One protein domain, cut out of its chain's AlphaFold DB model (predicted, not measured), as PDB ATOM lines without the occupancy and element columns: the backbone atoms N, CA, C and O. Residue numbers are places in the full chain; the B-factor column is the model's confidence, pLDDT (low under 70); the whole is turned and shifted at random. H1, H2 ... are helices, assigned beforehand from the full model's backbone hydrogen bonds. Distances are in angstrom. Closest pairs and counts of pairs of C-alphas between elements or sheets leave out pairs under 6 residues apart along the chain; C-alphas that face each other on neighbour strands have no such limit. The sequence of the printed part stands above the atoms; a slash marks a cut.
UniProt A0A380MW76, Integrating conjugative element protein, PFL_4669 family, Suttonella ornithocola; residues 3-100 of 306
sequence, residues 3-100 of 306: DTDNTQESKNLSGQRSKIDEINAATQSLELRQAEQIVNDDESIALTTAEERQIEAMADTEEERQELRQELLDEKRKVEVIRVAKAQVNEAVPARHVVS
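This is residues 3 to 100 of the 306 residues of the protein "Integrating conjugative element protein, PFL_4669 family" of Suttonella ornithocola (UniProt A0A380MW76). The long helix H4 is the core of a loose, open model: the short helix H3 packs on its first part, and H2 and H5 pack on its last part. A second long helix, H1, runs roughly the same way as H4 but at a distance from it, and its residues 3 to 24 stick out as a free arm. The printed part has 98 residues with five named helices, H1 to H5 in order along the chain, and no named strand; its class is all helix. The whole is loose, with a radius of gyration of the C-alphas of 17.5 A, and spans 53 by 37 by 22 A.

Find C-alpha 3 at (12.984, -1.992, -21.852); from there H1, residues 3 to 27, runs 36.7 A from first to last C-alpha. After residues 28 and 29 you reach H2, residues 30 to 40, 15.3 A long. Next comes H3, residues 49 to 58, 14.5 A long. Look then for C-alpha 62 at (-5.735, -22.365, -23.229), where H4 begins; it holds residues 62 to 87 and measures 37.5 A. H5, residues 95 to 99, is 6.8 A long and ends with C-alpha 99 at (-7.091, -15.589, 10.641).

Begin with H4, the hub, which touches three helices. With its residues 65 to 69 alone it touches H3; the closest C-alphas are those of Ile 55 and Arg 65, 6.1 A apart. H3 and H4 run opposite ways at a steep tilt of 45 degrees. With residues 77 to 86 alone H4 touches H2, where the C-alphas of Glu 31 and Ala 85 come closest, at 5.0 A. These two run opposite ways at a steep tilt of 43 degrees. With residues 82 to 86 alone H4 touches H5, the closest C-alphas being those of Lys 86 and Ala 95, at 6.1 A. H2 and H5 only just touch, with 3 pairs of C-alphas within 8 A; the closest are those of Leu 32 and Val 98, at 7.6 A. H1 touches no helix: it is apart from H3, H4 and H5, and only just apart from H2, their closest C-alphas being 8.4 A from each other. In H2, H3, H4 and H5 every O i to N i+4 pair is within hydrogen-bond range; in H1, 19 of 21 are.

The two C-alphas farthest apart are those of Asp 3 and Ala 92, at 55.0 A. Without residues 3 to 24, which stand free, the body spans 44 by 25 by 22 A. Read on from residue 3 to residue 100 and you meet no cut. The links H1 to H2 and H3 to H4 are tight, and H2 to H3 and H4 to H5 are short. In the B-factor column the mean pLDDT of the printed part is 71.6; residues 3 to 28, 43 to 44 and 100 are under 70, and the mean of H1 is 50.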
ATOM      1  N   ASP A   3      13.147  -0.633 -22.409       45.59
ATOM      2  CA  ASP A   3      12.984  -1.992 -21.852       45.59
ATOM      3  C   ASP A   3      13.768  -2.224 -20.549       45.59
ATOM      4  O   ASP A   3      13.458  -3.116 -19.757       45.59
ATOM      5  N   THR A   4      14.772  -1.388 -20.269       48.06
ATOM      6  CA  THR A   4      15.593  -1.479 -19.051       48.06
ATOM      7  C   THR A   4      14.913  -0.909 -17.806       48.06
ATOM      8  O   THR A   4      15.184  -1.396 -16.712       48.06
ATOM      9  N   ASP A   5      14.004   0.058 -17.965       44.31
ATOM     10  CA  ASP A   5      13.305   0.717 -16.847       44.31
ATOM     11  C   ASP A   5      12.188  -0.180 -16.280       44.31
ATOM     12  O   ASP A   5      12.108  -0.431 -15.078       44.31
ATOM     13  N   ASN A   6      11.420  -0.818 -17.171       44.22
ATOM     14  CA  ASN A   6      10.306  -1.698 -16.804       44.22
ATOM     15  C   ASN A   6      10.777  -2.974 -16.064       44.22
ATOM     16  O   ASN A   6      10.087  -3.531 -15.208       44.22
ATOM     17  N   THR A   7      12.010  -3.415 -16.344       49.28
ATOM     18  CA  THR A   7      12.632  -4.583 -15.699       49.28
ATOM     19  C   THR A   7      13.123  -4.270 -14.278       49.28
ATOM     20  O   THR A   7      13.120  -5.149 -13.411       49.28
ATOM     21  N   GLN A   8      13.544  -3.029 -14.006       47.53
ATOM     22  CA  GLN A   8      13.971  -2.599 -12.669       47.53
ATOM     23  C   GLN A   8      12.775  -2.314 -11.758       47.53
ATOM     24  O   GLN A   8      12.797  -2.717 -10.595       47.53
ATOM     25  N   GLU A   9      11.714  -1.711 -12.290       42.06
ATOM     26  CA  GLU A   9      10.481  -1.429 -11.548       42.06
ATOM     27  C   GLU A   9       9.744  -2.726 -11.157       42.06
ATOM     28  O   GLU A   9       9.378  -2.915  -9.994       42.06
ATOM     29  N   SER A  10       9.680  -3.701 -12.073       46.97
ATOM     30  CA  SER A  10       9.114  -5.037 -11.816       46.97
ATOM     31  C   SER A  10       9.899  -5.834 -10.762       46.97
ATOM     32  O   SER A  10       9.306  -6.495  -9.907       46.97
ATOM     33  N   LYS A  11      11.239  -5.740 -10.756       51.53
ATOM     34  CA  LYS A  11      12.089  -6.365  -9.721       51.53
ATOM     35  C   LYS A  11      11.914  -5.716  -8.345       51.53
ATOM     36  O   LYS A  11      11.981  -6.411  -7.333       51.53
ATOM     37  N   ASN A  12      11.669  -4.409  -8.297       50.06
ATOM     38  CA  ASN A  12      11.471  -3.672  -7.047       50.06
ATOM     39  C   ASN A  12      10.096  -3.974  -6.420       50.06
ATOM     40  O   ASN A  12       9.999  -4.204  -5.215       50.06
ATOM     41  N   LEU A  13       9.052  -4.072  -7.251       47.47
ATOM     42  CA  LEU A  13       7.702  -4.491  -6.846       47.47
ATOM     43  C   LEU A  13       7.666  -5.959  -6.391       47.47
ATOM     44  O   LEU A  13       7.026  -6.281  -5.389       47.47
ATOM     45  N   SER A  14       8.405  -6.837  -7.075       48.09
ATOM     46  CA  SER A  14       8.594  -8.242  -6.686       48.09
ATOM     47  C   SER A  14       9.276  -8.382  -5.317       48.09
ATOM     48  O   SER A  14       8.785  -9.122  -4.466       48.09
ATOM     49  N   GLY A  15      10.348  -7.621  -5.058       43.50
ATOM     50  CA  GLY A  15      11.047  -7.636  -3.766       43.50
ATOM     51  C   GLY A  15      10.275  -6.975  -2.615       43.50
ATOM     52  O   GLY A  15      10.497  -7.304  -1.449       43.50
ATOM     53  N   GLN A  16       9.354  -6.051  -2.909       46.12
ATOM     54  CA  GLN A  16       8.432  -5.500  -1.910       46.12
ATOM     55  C   GLN A  16       7.300  -6.472  -1.575       46.12
ATOM     56  O   GLN A  16       7.001  -6.638  -0.394       46.12
ATOM     57  N   ARG A  17       6.716  -7.146  -2.577       44.97
ATOM     58  CA  ARG A  17       5.739  -8.223  -2.354       44.97
ATOM     59  C   ARG A  17       6.345  -9.355  -1.532       44.97
ATOM     60  O   ARG A  17       5.770  -9.688  -0.509       44.97
ATOM     61  N   SER A  18       7.559  -9.814  -1.851       51.28
ATOM     62  CA  SER A  18       8.205 -10.884  -1.075       51.28
ATOM     63  C   SER A  18       8.431 -10.504   0.393       51.28
ATOM     64  O   SER A  18       8.204 -11.320   1.276       51.28
ATOM     65  N   LYS A  19       8.811  -9.251   0.686       50.38
ATOM     66  CA  LYS A  19       8.943  -8.762   2.070       50.38
ATOM     67  C   LYS A  19       7.607  -8.655   2.795       50.38
ATOM     68  O   LYS A  19       7.547  -8.914   3.992       50.38
ATOM     69  N   ILE A  20       6.551  -8.237   2.100       50.59
ATOM     70  CA  ILE A  20       5.196  -8.167   2.663       50.59
ATOM     71  C   ILE A  20       4.675  -9.580   2.937       50.59
ATOM     72  O   ILE A  20       4.121  -9.823   4.006       50.59
ATOM     73  N   ASP A  21       4.926 -10.517   2.028       53.00
ATOM     74  CA  ASP A  21       4.548 -11.920   2.160       53.00
ATOM     75  C   ASP A  21       5.342 -12.614   3.276       53.00
ATOM     76  O   ASP A  21       4.754 -13.344   4.066       53.00
ATOM     77  N   GLU A  22       6.634 -12.309   3.449       54.34
ATOM     78  CA  GLU A  22       7.446 -12.770   4.588       54.34
ATOM     79  C   GLU A  22       6.935 -12.227   5.930       54.34
ATOM     80  O   GLU A  22       6.864 -12.962   6.917       54.34
ATOM     81  N   ILE A  23       6.542 -10.950   5.987       53.44
ATOM     82  CA  ILE A  23       5.948 -10.343   7.187       53.44
ATOM     83  C   ILE A  23       4.581 -10.976   7.484       53.44
ATOM     84  O   ILE A  23       4.289 -11.297   8.639       53.44
ATOM     85  N   ASN A  24       3.757 -11.208   6.463       57.22
ATOM     86  CA  ASN A  24       2.456 -11.859   6.602       57.22
ATOM     87  C   ASN A  24       2.609 -13.324   7.044       57.22
ATOM     88  O   ASN A  24       1.946 -13.739   7.994       57.22
ATOM     89  N   ALA A  25       3.546 -14.070   6.454       59.47
ATOM     90  CA  ALA A  25       3.886 -15.437   6.839       59.47
ATOM     91  C   ALA A  25       4.417 -15.506   8.277       59.47
ATOM     92  O   ALA A  25       4.008 -16.377   9.044       59.47
ATOM     93  N   ALA A  26       5.251 -14.549   8.707       57.25
ATOM     94  CA  ALA A  26       5.721 -14.427  10.092       57.25
ATOM     95  C   ALA A  26       4.587 -14.117  11.094       57.25
ATOM     96  O   ALA A  26       4.698 -14.470  12.271       57.25
ATOM     97  N   THR A  27       3.485 -13.533  10.618       58.69
ATOM     98  CA  THR A  27       2.305 -13.146  11.413       58.69
ATOM     99  C   THR A  27       1.200 -14.218  11.416       58.69
ATOM    100  O   THR A  27       0.286 -14.151  12.240       58.69
ATOM    101  N   GLN A  28       1.279 -15.232  10.543       68.31
ATOM    102  CA  GLN A  28       0.339 -16.358  10.525       68.31
ATOM    103  C   GLN A  28       0.338 -17.140  11.845       68.31
ATOM    104  O   GLN A  28       1.377 -17.362  12.476       68.31
ATOM    105  N   SER A  29      -0.855 -17.581  12.249       71.19
ATOM    106  CA  SER A  29      -1.053 -18.404  13.438       71.19
ATOM    107  C   SER A  29      -0.410 -19.786  13.276       71.19
ATOM    108  O   SER A  29      -0.253 -20.287  12.161       71.19
ATOM    109  N   LEU A  30      -0.020 -20.408  14.395       77.62
ATOM    110  CA  LEU A  30       0.563 -21.754  14.383       77.62
ATOM    111  C   LEU A  30      -0.406 -22.754  13.745       77.62
ATOM    112  O   LEU A  30       0.016 -23.606  12.971       77.62
ATOM    113  N   GLU A  31      -1.695 -22.597  14.034       83.25
ATOM    114  CA  GLU A  31      -2.766 -23.450  13.535       83.25
ATOM    115  C   GLU A  31      -2.938 -23.303  12.015       83.25
ATOM    116  O   GLU A  31      -3.108 -24.297  11.314       83.25
ATOM    117  N   LEU A  32      -2.816 -22.079  11.481       80.94
ATOM    118  CA  LEU A  32      -2.814 -21.846  10.033       80.94
ATOM    119  C   LEU A  32      -1.569 -22.419   9.361       80.94
ATOM    120  O   LEU A  32      -1.704 -23.061   8.330       80.94
ATOM    121  N   ARG A  33      -0.378 -22.266   9.950       78.94
ATOM    122  CA  ARG A  33       0.850 -22.848   9.381       78.94
ATOM    123  C   ARG A  33       0.817 -24.375   9.365       78.94
ATOM    124  O   ARG A  33       1.247 -24.990   8.396       78.94
ATOM    125  N   GLN A  34       0.309 -24.988  10.432       83.31
ATOM    126  CA  GLN A  34       0.125 -26.438  10.493       83.31
ATOM    127  C   GLN A  34      -0.932 -26.897   9.489       83.31
ATOM    128  O   GLN A  34      -0.723 -27.889   8.802       83.31
ATOM    129  N   ALA A  35      -2.038 -26.162   9.365       83.94
ATOM    130  CA  ALA A  35      -3.058 -26.447   8.367       83.94
ATOM    131  C   ALA A  35      -2.534 -26.298   6.932       83.94
ATOM    132  O   ALA A  35      -2.822 -27.155   6.111       83.94
ATOM    133  N   GLU A  36      -1.730 -25.277   6.631       83.81
ATOM    134  CA  GLU A  36      -1.078 -25.107   5.325       83.81
ATOM    135  C   GLU A  36      -0.141 -26.267   4.998       83.81
ATOM    136  O   GLU A  36      -0.164 -26.755   3.876       83.81
ATOM    137  N   GLN A  37       0.635 -26.755   5.968       81.62
ATOM    138  CA  GLN A  37       1.470 -27.946   5.773       81.62
ATOM    139  C   GLN A  37       0.619 -29.187   5.482       81.62
ATOM    140  O   GLN A  37       0.858 -29.865   4.491       81.62
ATOM    141  N   ILE A  38      -0.423 -29.427   6.282       81.75
ATOM    142  CA  ILE A  38      -1.331 -30.572   6.107       81.75
ATOM    143  C   ILE A  38      -2.042 -30.521   4.747       81.75
ATOM    144  O   ILE A  38      -2.184 -31.546   4.091       81.75
ATOM    145  N   VAL A  39      -2.491 -29.338   4.324       82.62
ATOM    146  CA  VAL A  39      -3.242 -29.140   3.076       82.62
ATOM    147  C   VAL A  39      -2.337 -29.174   1.846       82.62
ATOM    148  O   VAL A  39      -2.766 -29.638   0.794       82.62
ATOM    149  N   ASN A  40      -1.088 -28.718   1.959       79.94
ATOM    150  CA  ASN A  40      -0.113 -28.831   0.873       79.94
ATOM    151  C   ASN A  40       0.327 -30.282   0.631       79.94
ATOM    152  O   ASN A  40       0.658 -30.620  -0.503       79.94
ATOM    153  N   ASP A  41       0.296 -31.125   1.665       72.50
ATOM    154  CA  ASP A  41       0.587 -32.560   1.568       72.50
ATOM    155  C   ASP A  41      -0.627 -33.387   1.073       72.50
ATOM    156  O   ASP A  41      -0.500 -34.587   0.822       72.50
ATOM    157  N   ASP A  42      -1.807 -32.771   0.918       72.25
ATOM    158  CA  ASP A  42      -3.052 -33.442   0.526       72.25
ATOM    159  C   ASP A  42      -3.325 -33.334  -0.989       72.25
ATOM    160  O   ASP A  42      -3.876 -32.351  -1.493       72.25
ATOM    161  N   GLU A  43      -2.981 -34.391  -1.737       65.38
ATOM    162  CA  GLU A  43      -3.237 -34.503  -3.185       65.38
ATOM    163  C   GLU A  43      -4.732 -34.647  -3.548       65.38
ATOM    164  O   GLU A  43      -5.086 -34.633  -4.728       65.38
ATOM    165  N   SER A  44      -5.640 -34.785  -2.573       67.12
ATOM    166  CA  SER A  44      -7.071 -35.004  -2.840       67.12
ATOM    167  C   SER A  44      -7.843 -33.740  -3.254       67.12
ATOM    168  O   SER A  44      -9.002 -33.824  -3.678       67.12
ATOM    169  N   ILE A  45      -7.213 -32.563  -3.183       71.38
ATOM    170  CA  ILE A  45      -7.823 -31.275  -3.531       71.38
ATOM    171  C   ILE A  45      -7.799 -31.088  -5.053       71.38
ATOM    172  O   ILE A  45      -6.909 -30.458  -5.622       71.38
ATOM    173  N   ALA A  46      -8.812 -31.648  -5.715       76.81
ATOM    174  CA  ALA A  46      -9.015 -31.553  -7.156       76.81
ATOM    175  C   ALA A  46     -10.248 -30.707  -7.529       76.81
ATOM    176  O   ALA A  46     -11.181 -30.491  -6.742       76.81
ATOM    177  N   LEU A  47     -10.266 -30.226  -8.772       76.19
ATOM    178  CA  LEU A  47     -11.453 -29.613  -9.361       76.19
ATOM    179  C   LEU A  47     -12.469 -30.695  -9.712       76.19
ATOM    180  O   LEU A  47     -12.134 -31.779 -10.182       76.19
ATOM    181  N   THR A  48     -13.732 -30.398  -9.455       84.38
ATOM    182  CA  THR A  48     -14.838 -31.253  -9.857       84.38
ATOM    183  C   THR A  48     -15.085 -31.097 -11.351       84.38
ATOM    184  O   THR A  48     -14.851 -30.043 -11.940       84.38
ATOM    185  N   THR A  49     -15.669 -32.123 -11.964       81.12
ATOM    186  CA  THR A  49     -16.021 -32.117 -13.393       81.12
ATOM    187  C   THR A  49     -16.955 -30.958 -13.777       81.12
ATOM    188  O   THR A  49     -17.013 -30.563 -14.937       81.12
ATOM    189  N   ALA A  50     -17.723 -30.415 -12.829       79.19
ATOM    190  CA  ALA A  50     -18.587 -29.260 -13.062       79.19
ATOM    191  C   ALA A  50     -17.802 -27.937 -13.098       79.19
ATOM    192  O   ALA A  50     -18.076 -27.099 -13.953       79.19
ATOM    193  N   GLU A  51     -16.814 -27.773 -12.214       81.19
ATOM    194  CA  GLU A  51     -15.936 -26.594 -12.179       81.19
ATOM    195  C   GLU A  51     -15.007 -26.571 -13.396       81.19
ATOM    196  O   GLU A  51     -14.826 -25.522 -14.002       81.19
ATOM    197  N   GLU A  52     -14.504 -27.731 -13.833       80.44
ATOM    198  CA  GLU A  52     -13.716 -27.835 -15.071       80.44
ATOM    199  C   GLU A  52     -14.524 -27.398 -16.302       80.44
ATOM    200  O   GLU A  52     -14.021 -26.647 -17.135       80.44
ATOM    201  N   ARG A  53     -15.809 -27.773 -16.379       78.88
ATOM    202  CA  ARG A  53     -16.713 -27.301 -17.444       78.88
ATOM    203  C   ARG A  53     -17.016 -25.808 -17.358       78.88
ATOM    204  O   ARG A  53     -17.231 -25.181 -18.390       78.88
ATOM    205  N   GLN A  54     -17.080 -25.240 -16.154       78.75
ATOM    206  CA  GLN A  54     -17.268 -23.798 -15.978       78.75
ATOM    207  C   GLN A  54     -16.032 -23.015 -16.419       78.75
ATOM    208  O   GLN A  54     -16.186 -22.029 -17.129       78.75
ATOM    209  N   ILE A  55     -14.830 -23.485 -16.078       81.31
ATOM    210  CA  ILE A  55     -13.570 -22.896 -16.548       81.31
ATOM    211  C   ILE A  55     -13.506 -22.937 -18.082       81.31
ATOM    212  O   ILE A  55     -13.209 -21.928 -18.715       81.31
ATOM    213  N   GLU A  56     -13.852 -24.078 -18.686       78.44
ATOM    214  CA  GLU A  56     -13.846 -24.259 -20.145       78.44
ATOM    215  C   GLU A  56     -14.864 -23.364 -20.872       78.44
ATOM    216  O   GLU A  56     -14.624 -22.949 -22.002       78.44
ATOM    217  N   ALA A  57     -15.983 -23.027 -20.224       80.69
ATOM    218  CA  ALA A  57     -16.982 -22.105 -20.762       80.69
ATOM    219  C   ALA A  57     -16.629 -20.616 -20.567       80.69
ATOM    220  O   ALA A  57     -17.275 -19.767 -21.180       80.69
ATOM    221  N   MET A  58     -15.667 -20.298 -19.694       76.12
ATOM    222  CA  MET A  58     -15.302 -18.924 -19.316       76.12
ATOM    223  C   MET A  58     -14.005 -18.422 -19.959       76.12
ATOM    224  O   MET A  58     -13.826 -17.210 -20.040       76.12
ATOM    225  N   ALA A  59     -13.113 -19.315 -20.390       79.12
ATOM    226  CA  ALA A  59     -11.833 -18.952 -20.990       79.12
ATOM    227  C   ALA A  59     -11.844 -19.097 -22.515       79.12
ATOM    228  O   ALA A  59     -12.179 -20.157 -23.053       79.12
ATOM    229  N   ASP A  60     -11.386 -18.055 -23.207       77.56
ATOM    230  CA  ASP A  60     -11.301 -18.031 -24.667       77.56
ATOM    231  C   ASP A  60     -10.009 -18.705 -25.164       77.56
ATOM    232  O   ASP A  60      -9.951 -19.220 -26.286       77.56
ATOM    233  N   THR A  61      -8.980 -18.766 -24.311       86.06
ATOM    234  CA  THR A  61      -7.659 -19.334 -24.620       86.06
ATOM    235  C   THR A  61      -7.237 -20.449 -23.655       86.06
ATOM    236  O   THR A  61      -7.778 -20.600 -22.563       86.06
ATOM    237  N   GLU A  62      -6.268 -21.274 -24.065       78.50
ATOM    238  CA  GLU A  62      -5.735 -22.365 -23.229       78.50
ATOM    239  C   GLU A  62      -4.894 -21.842 -22.050       78.50
ATOM    240  O   GLU A  62      -4.895 -22.442 -20.978       78.50
ATOM    241  N   GLU A  63      -4.220 -20.702 -22.221       78.56
ATOM    242  CA  GLU A  63      -3.464 -20.043 -21.147       78.56
ATOM    243  C   GLU A  63      -4.413 -19.529 -20.049       78.56
ATOM    244  O   GLU A  63      -4.227 -19.858 -18.879       78.56
ATOM    245  N   GLU A  64      -5.507 -18.852 -20.418       75.31
ATOM    246  CA  GLU A  64      -6.537 -18.398 -19.466       75.31
ATOM    247  C   GLU A  64      -7.214 -19.558 -18.720       75.31
ATOM    248  O   GLU A  64      -7.521 -19.444 -17.532       75.31
ATOM    249  N   ARG A  65      -7.422 -20.710 -19.379       79.19
ATOM    250  CA  ARG A  65      -7.951 -21.916 -18.709       79.19
ATOM    251  C   ARG A  65      -7.023 -22.392 -17.608       79.19
ATOM    252  O   ARG A  65      -7.498 -22.769 -16.541       79.19
ATOM    253  N   GLN A  66      -5.719 -22.425 -17.874       80.12
ATOM    254  CA  GLN A  66      -4.728 -22.882 -16.903       80.12
ATOM    255  C   GLN A  66      -4.621 -21.917 -15.723       80.12
ATOM    256  O   GLN A  66      -4.582 -22.375 -14.580       80.12
ATOM    257  N   GLU A  67      -4.670 -20.610 -15.980       80.81
ATOM    258  CA  GLU A  67      -4.689 -19.585 -14.933       80.81
ATOM    259  C   GLU A  67      -5.932 -19.699 -14.040       80.81
ATOM    260  O   GLU A  67      -5.794 -19.833 -12.824       80.81
ATOM    261  N   LEU A  68      -7.137 -19.765 -14.622       79.12
ATOM    262  CA  LEU A  68      -8.390 -19.939 -13.868       79.12
ATOM    263  C   LEU A  68      -8.413 -21.249 -13.075       79.12
ATOM    264  O   LEU A  68      -8.917 -21.309 -11.951       79.12
ATOM    265  N   ARG A  69      -7.852 -22.320 -13.651       82.25
ATOM    266  CA  ARG A  69      -7.722 -23.612 -12.975       82.25
ATOM    267  C   ARG A  69      -6.846 -23.493 -11.734       82.25
ATOM    268  O   ARG A  69      -7.188 -24.042 -10.687       82.25
ATOM    269  N   GLN A  70      -5.722 -22.796 -11.855       81.25
ATOM    270  CA  GLN A  70      -4.782 -22.593 -10.762       81.25
ATOM    271  C   GLN A  70      -5.370 -21.680  -9.678       81.25
ATOM    272  O   GLN A  70      -5.276 -22.015  -8.498       81.25
ATOM    273  N   GLU A  71      -6.062 -20.610 -10.068       81.25
ATOM    274  CA  GLU A  71      -6.754 -19.700  -9.153       81.25
ATOM    275  C   GLU A  71      -7.818 -20.426  -8.316       81.25
ATOM    276  O   GLU A  71      -7.805 -20.339  -7.088       81.25
ATOM    277  N   LEU A  72      -8.683 -21.230  -8.946       81.31
ATOM    278  CA  LEU A  72      -9.718 -21.998  -8.242       81.31
ATOM    279  C   LEU A  72      -9.140 -23.084  -7.323       81.31
ATOM    280  O   LEU A  72      -9.673 -23.332  -6.238       81.31
ATOM    281  N   LEU A  73      -8.048 -23.739  -7.730       82.50
ATOM    282  CA  LEU A  73      -7.335 -24.680  -6.859       82.50
ATOM    283  C   LEU A  73      -6.743 -23.966  -5.637       82.50
ATOM    284  O   LEU A  73      -6.825 -24.488  -4.524       82.50
ATOM    285  N   ASP A  74      -6.199 -22.764  -5.817       79.38
ATOM    286  CA  ASP A  74      -5.662 -21.952  -4.726       79.38
ATOM    287  C   ASP A  74      -6.760 -21.441  -3.786       79.38
ATOM    288  O   ASP A  74      -6.570 -21.430  -2.568       79.38
ATOM    289  N   GLU A  75      -7.930 -21.072  -4.307       79.44
ATOM    290  CA  GLU A  75      -9.099 -20.736  -3.488       79.44
ATOM    291  C   GLU A  75      -9.572 -21.926  -2.654       79.44
ATOM    292  O   GLU A  75      -9.767 -21.794  -1.441       79.44
ATOM    293  N   LYS A  76      -9.692 -23.112  -3.263       83.00
ATOM    294  CA  LYS A  76     -10.055 -24.340  -2.543       83.00
ATOM    295  C   LYS A  76      -9.053 -24.684  -1.450       83.00
ATOM    296  O   LYS A  76      -9.467 -24.983  -0.330       83.00
ATOM    297  N   ARG A  77      -7.753 -24.580  -1.741       82.06
ATOM    298  CA  ARG A  77      -6.693 -24.770  -0.743       82.06
ATOM    299  C   ARG A  77      -6.833 -23.784   0.414       82.06
ATOM    300  O   ARG A  77      -6.823 -24.208   1.563       82.06
ATOM    301  N   LYS A  78      -7.047 -22.491   0.150       80.56
ATOM    302  CA  LYS A  78      -7.243 -21.475   1.206       80.56
ATOM    303  C   LYS A  78      -8.448 -21.782   2.098       80.56
ATOM    304  O   LYS A  78      -8.363 -21.634   3.318       80.56
ATOM    305  N   VAL A  79      -9.564 -22.215   1.512       84.19
ATOM    306  CA  VAL A  79     -10.764 -22.609   2.269       84.19
ATOM    307  C   VAL A  79     -10.477 -23.824   3.149       84.19
ATOM    308  O   VAL A  79     -10.850 -23.834   4.326       84.19
ATOM    309  N   GLU A  80      -9.777 -24.821   2.609       84.38
ATOM    310  CA  GLU A  80      -9.435 -26.041   3.331       84.38
ATOM    311  C   GLU A  80      -8.439 -25.777   4.468       84.38
ATOM    312  O   GLU A  80      -8.647 -26.242   5.587       84.38
ATOM    313  N   VAL A  81      -7.442 -24.919   4.246       83.69
ATOM    314  CA  VAL A  81      -6.520 -24.442   5.288       83.69
ATOM    315  C   VAL A  81      -7.285 -23.805   6.444       83.69
ATOM    316  O   VAL A  81      -7.046 -24.132   7.605       83.69
ATOM    317  N   ILE A  82      -8.250 -22.927   6.160       82.50
ATOM    318  CA  ILE A  82      -9.061 -22.292   7.208       82.50
ATOM    319  C   ILE A  82      -9.928 -23.331   7.931       82.50
ATOM    320  O   ILE A  82     -10.120 -23.228   9.145       82.50
ATOM    321  N   ARG A  83     -10.441 -24.345   7.221       84.44
ATOM    322  CA  ARG A  83     -11.233 -25.440   7.804       84.44
ATOM    323  C   ARG A  83     -10.397 -26.286   8.762       84.44
ATOM    324  O   ARG A  83     -10.812 -26.483   9.905       84.44
ATOM    325  N   VAL A  84      -9.226 -26.739   8.317       85.31
ATOM    326  CA  VAL A  84      -8.282 -27.530   9.116       85.31
ATOM    327  C   VAL A  84      -7.784 -26.711  10.307       85.31
ATOM    328  O   VAL A  84      -7.812 -27.201  11.434       85.31
ATOM    329  N   ALA A  85      -7.441 -25.435  10.111       82.12
ATOM    330  CA  ALA A  85      -7.031 -24.547  11.198       82.12
ATOM    331  C   ALA A  85      -8.161 -24.300  12.210       82.12
ATOM    332  O   ALA A  85      -7.919 -24.270  13.416       82.12
ATOM    333  N   LYS A  86      -9.417 -24.165  11.757       82.25
ATOM    334  CA  LYS A  86     -10.582 -24.054  12.650       82.25
ATOM    335  C   LYS A  86     -10.791 -25.334  13.463       82.25
ATOM    336  O   LYS A  86     -11.146 -25.244  14.631       82.25
ATOM    337  N   ALA A  87     -10.566 -26.508  12.877       84.19
ATOM    338  CA  ALA A  87     -10.700 -27.782  13.584       84.19
ATOM    339  C   ALA A  87      -9.666 -27.958  14.713       84.19
ATOM    340  O   ALA A  87      -9.890 -28.741  15.632       84.19
ATOM    341  N   GLN A  88      -8.557 -27.212  14.670       81.75
ATOM    342  CA  GLN A  88      -7.524 -27.204  15.710       81.75
ATOM    343  C   GLN A  88      -7.838 -26.262  16.887       81.75
ATOM    344  O   GLN A  88      -7.151 -26.303  17.906       81.75
ATOM    345  N   VAL A  89      -8.879 -25.425  16.783       80.81
ATOM    346  CA  VAL A  89      -9.347 -24.537  17.860       80.81
ATOM    347  C   VAL A  89     -10.749 -24.921  18.334       80.81
ATOM    348  O   VAL A  89     -11.452 -25.718  17.722       80.81
ATOM    349  N   ASN A  90     -11.169 -24.355  19.467       83.25
ATOM    350  CA  ASN A  90     -12.495 -24.605  20.032       83.25
ATOM    351  C   ASN A  90     -13.605 -24.205  19.040       83.25
ATOM    352  O   ASN A  90     -13.578 -23.109  18.480       83.25
ATOM    353  N   GLU A  91     -14.606 -25.072  18.878       80.56
ATOM    354  CA  GLU A  91     -15.738 -24.916  17.958       80.56
ATOM    355  C   GLU A  91     -16.497 -23.589  18.131       80.56
ATOM    356  O   GLU A  91     -16.976 -23.010  17.154       80.56
ATOM    357  N   ALA A  92     -16.550 -23.063  19.361       84.69
ATOM    358  CA  ALA A  92     -17.186 -21.783  19.663       84.69
ATOM    359  C   ALA A  92     -16.440 -20.564  19.080       84.69
ATOM    360  O   ALA A  92     -16.990 -19.462  19.068       84.69
ATOM    361  N   VAL A  93     -15.195 -20.727  18.612       77.38
ATOM    362  CA  VAL A  93     -14.368 -19.643  18.066       77.38
ATOM    363  C   VAL A  93     -14.724 -19.400  16.592       77.38
ATOM    364  O   VAL A  93     -14.550 -20.284  15.748       77.38
ATOM    365  N   PRO A  94     -15.187 -18.190  16.220       80.75
ATOM    366  CA  PRO A  94     -15.452 -17.868  14.822       80.75
ATOM    367  C   PRO A  94     -14.163 -17.860  13.988       80.75
ATOM    368  O   PRO A  94     -13.155 -17.292  14.410       80.75
ATOM    369  N   ALA A  95     -14.231 -18.385  12.759       73.44
ATOM    370  CA  ALA A  95     -13.082 -18.537  11.853       73.44
ATOM    371  C   ALA A  95     -12.276 -17.240  11.643       73.44
ATOM    372  O   ALA A  95     -11.052 -17.278  11.565       73.44
ATOM    373  N   ARG A  96     -12.938 -16.072  11.647       74.88
ATOM    374  CA  ARG A  96     -12.270 -14.763  11.523       74.88
ATOM    375  C   ARG A  96     -11.163 -14.546  12.563       74.88
ATOM    376  O   ARG A  96     -10.143 -13.962  12.232       74.88
ATOM    377  N   HIS A  97     -11.327 -15.052  13.788       73.25
ATOM    378  CA  HIS A  97     -10.352 -14.871  14.870       73.25
ATOM    379  C   HIS A  97      -9.144 -15.815  14.762       73.25
ATOM    380  O   HIS A  97      -8.118 -15.553  15.383       73.25
ATOM    381  N   VAL A  98      -9.248 -16.883  13.960       70.88
ATOM    382  CA  VAL A  98      -8.128 -17.783  13.626       70.88
ATOM    383  C   VAL A  98      -7.194 -17.119  12.611       70.88
ATOM    384  O   VAL A  98      -5.978 -17.295  12.677       70.88
ATOM    385  N   VAL A  99      -7.779 -16.313  11.718       70.12
ATOM    386  CA  VAL A  99      -7.091 -15.589  10.641       70.12
ATOM    387  C   VAL A  99      -6.527 -14.249  11.114       70.12
ATOM    388  O   VAL A  99      -5.401 -13.903  10.772       70.12
ATOM    389  N   SER A 100      -7.264 -13.494  11.934       64.50
ATOM    390  CA  SER A 100      -6.833 -12.173  12.401       64.50
ATOM    391  C   SER A 100      -6.252 -12.233  13.820       64.50
ATOM    392  O   SER A 100      -6.953 -11.939  14.796       64.50
TER     393      SER A 100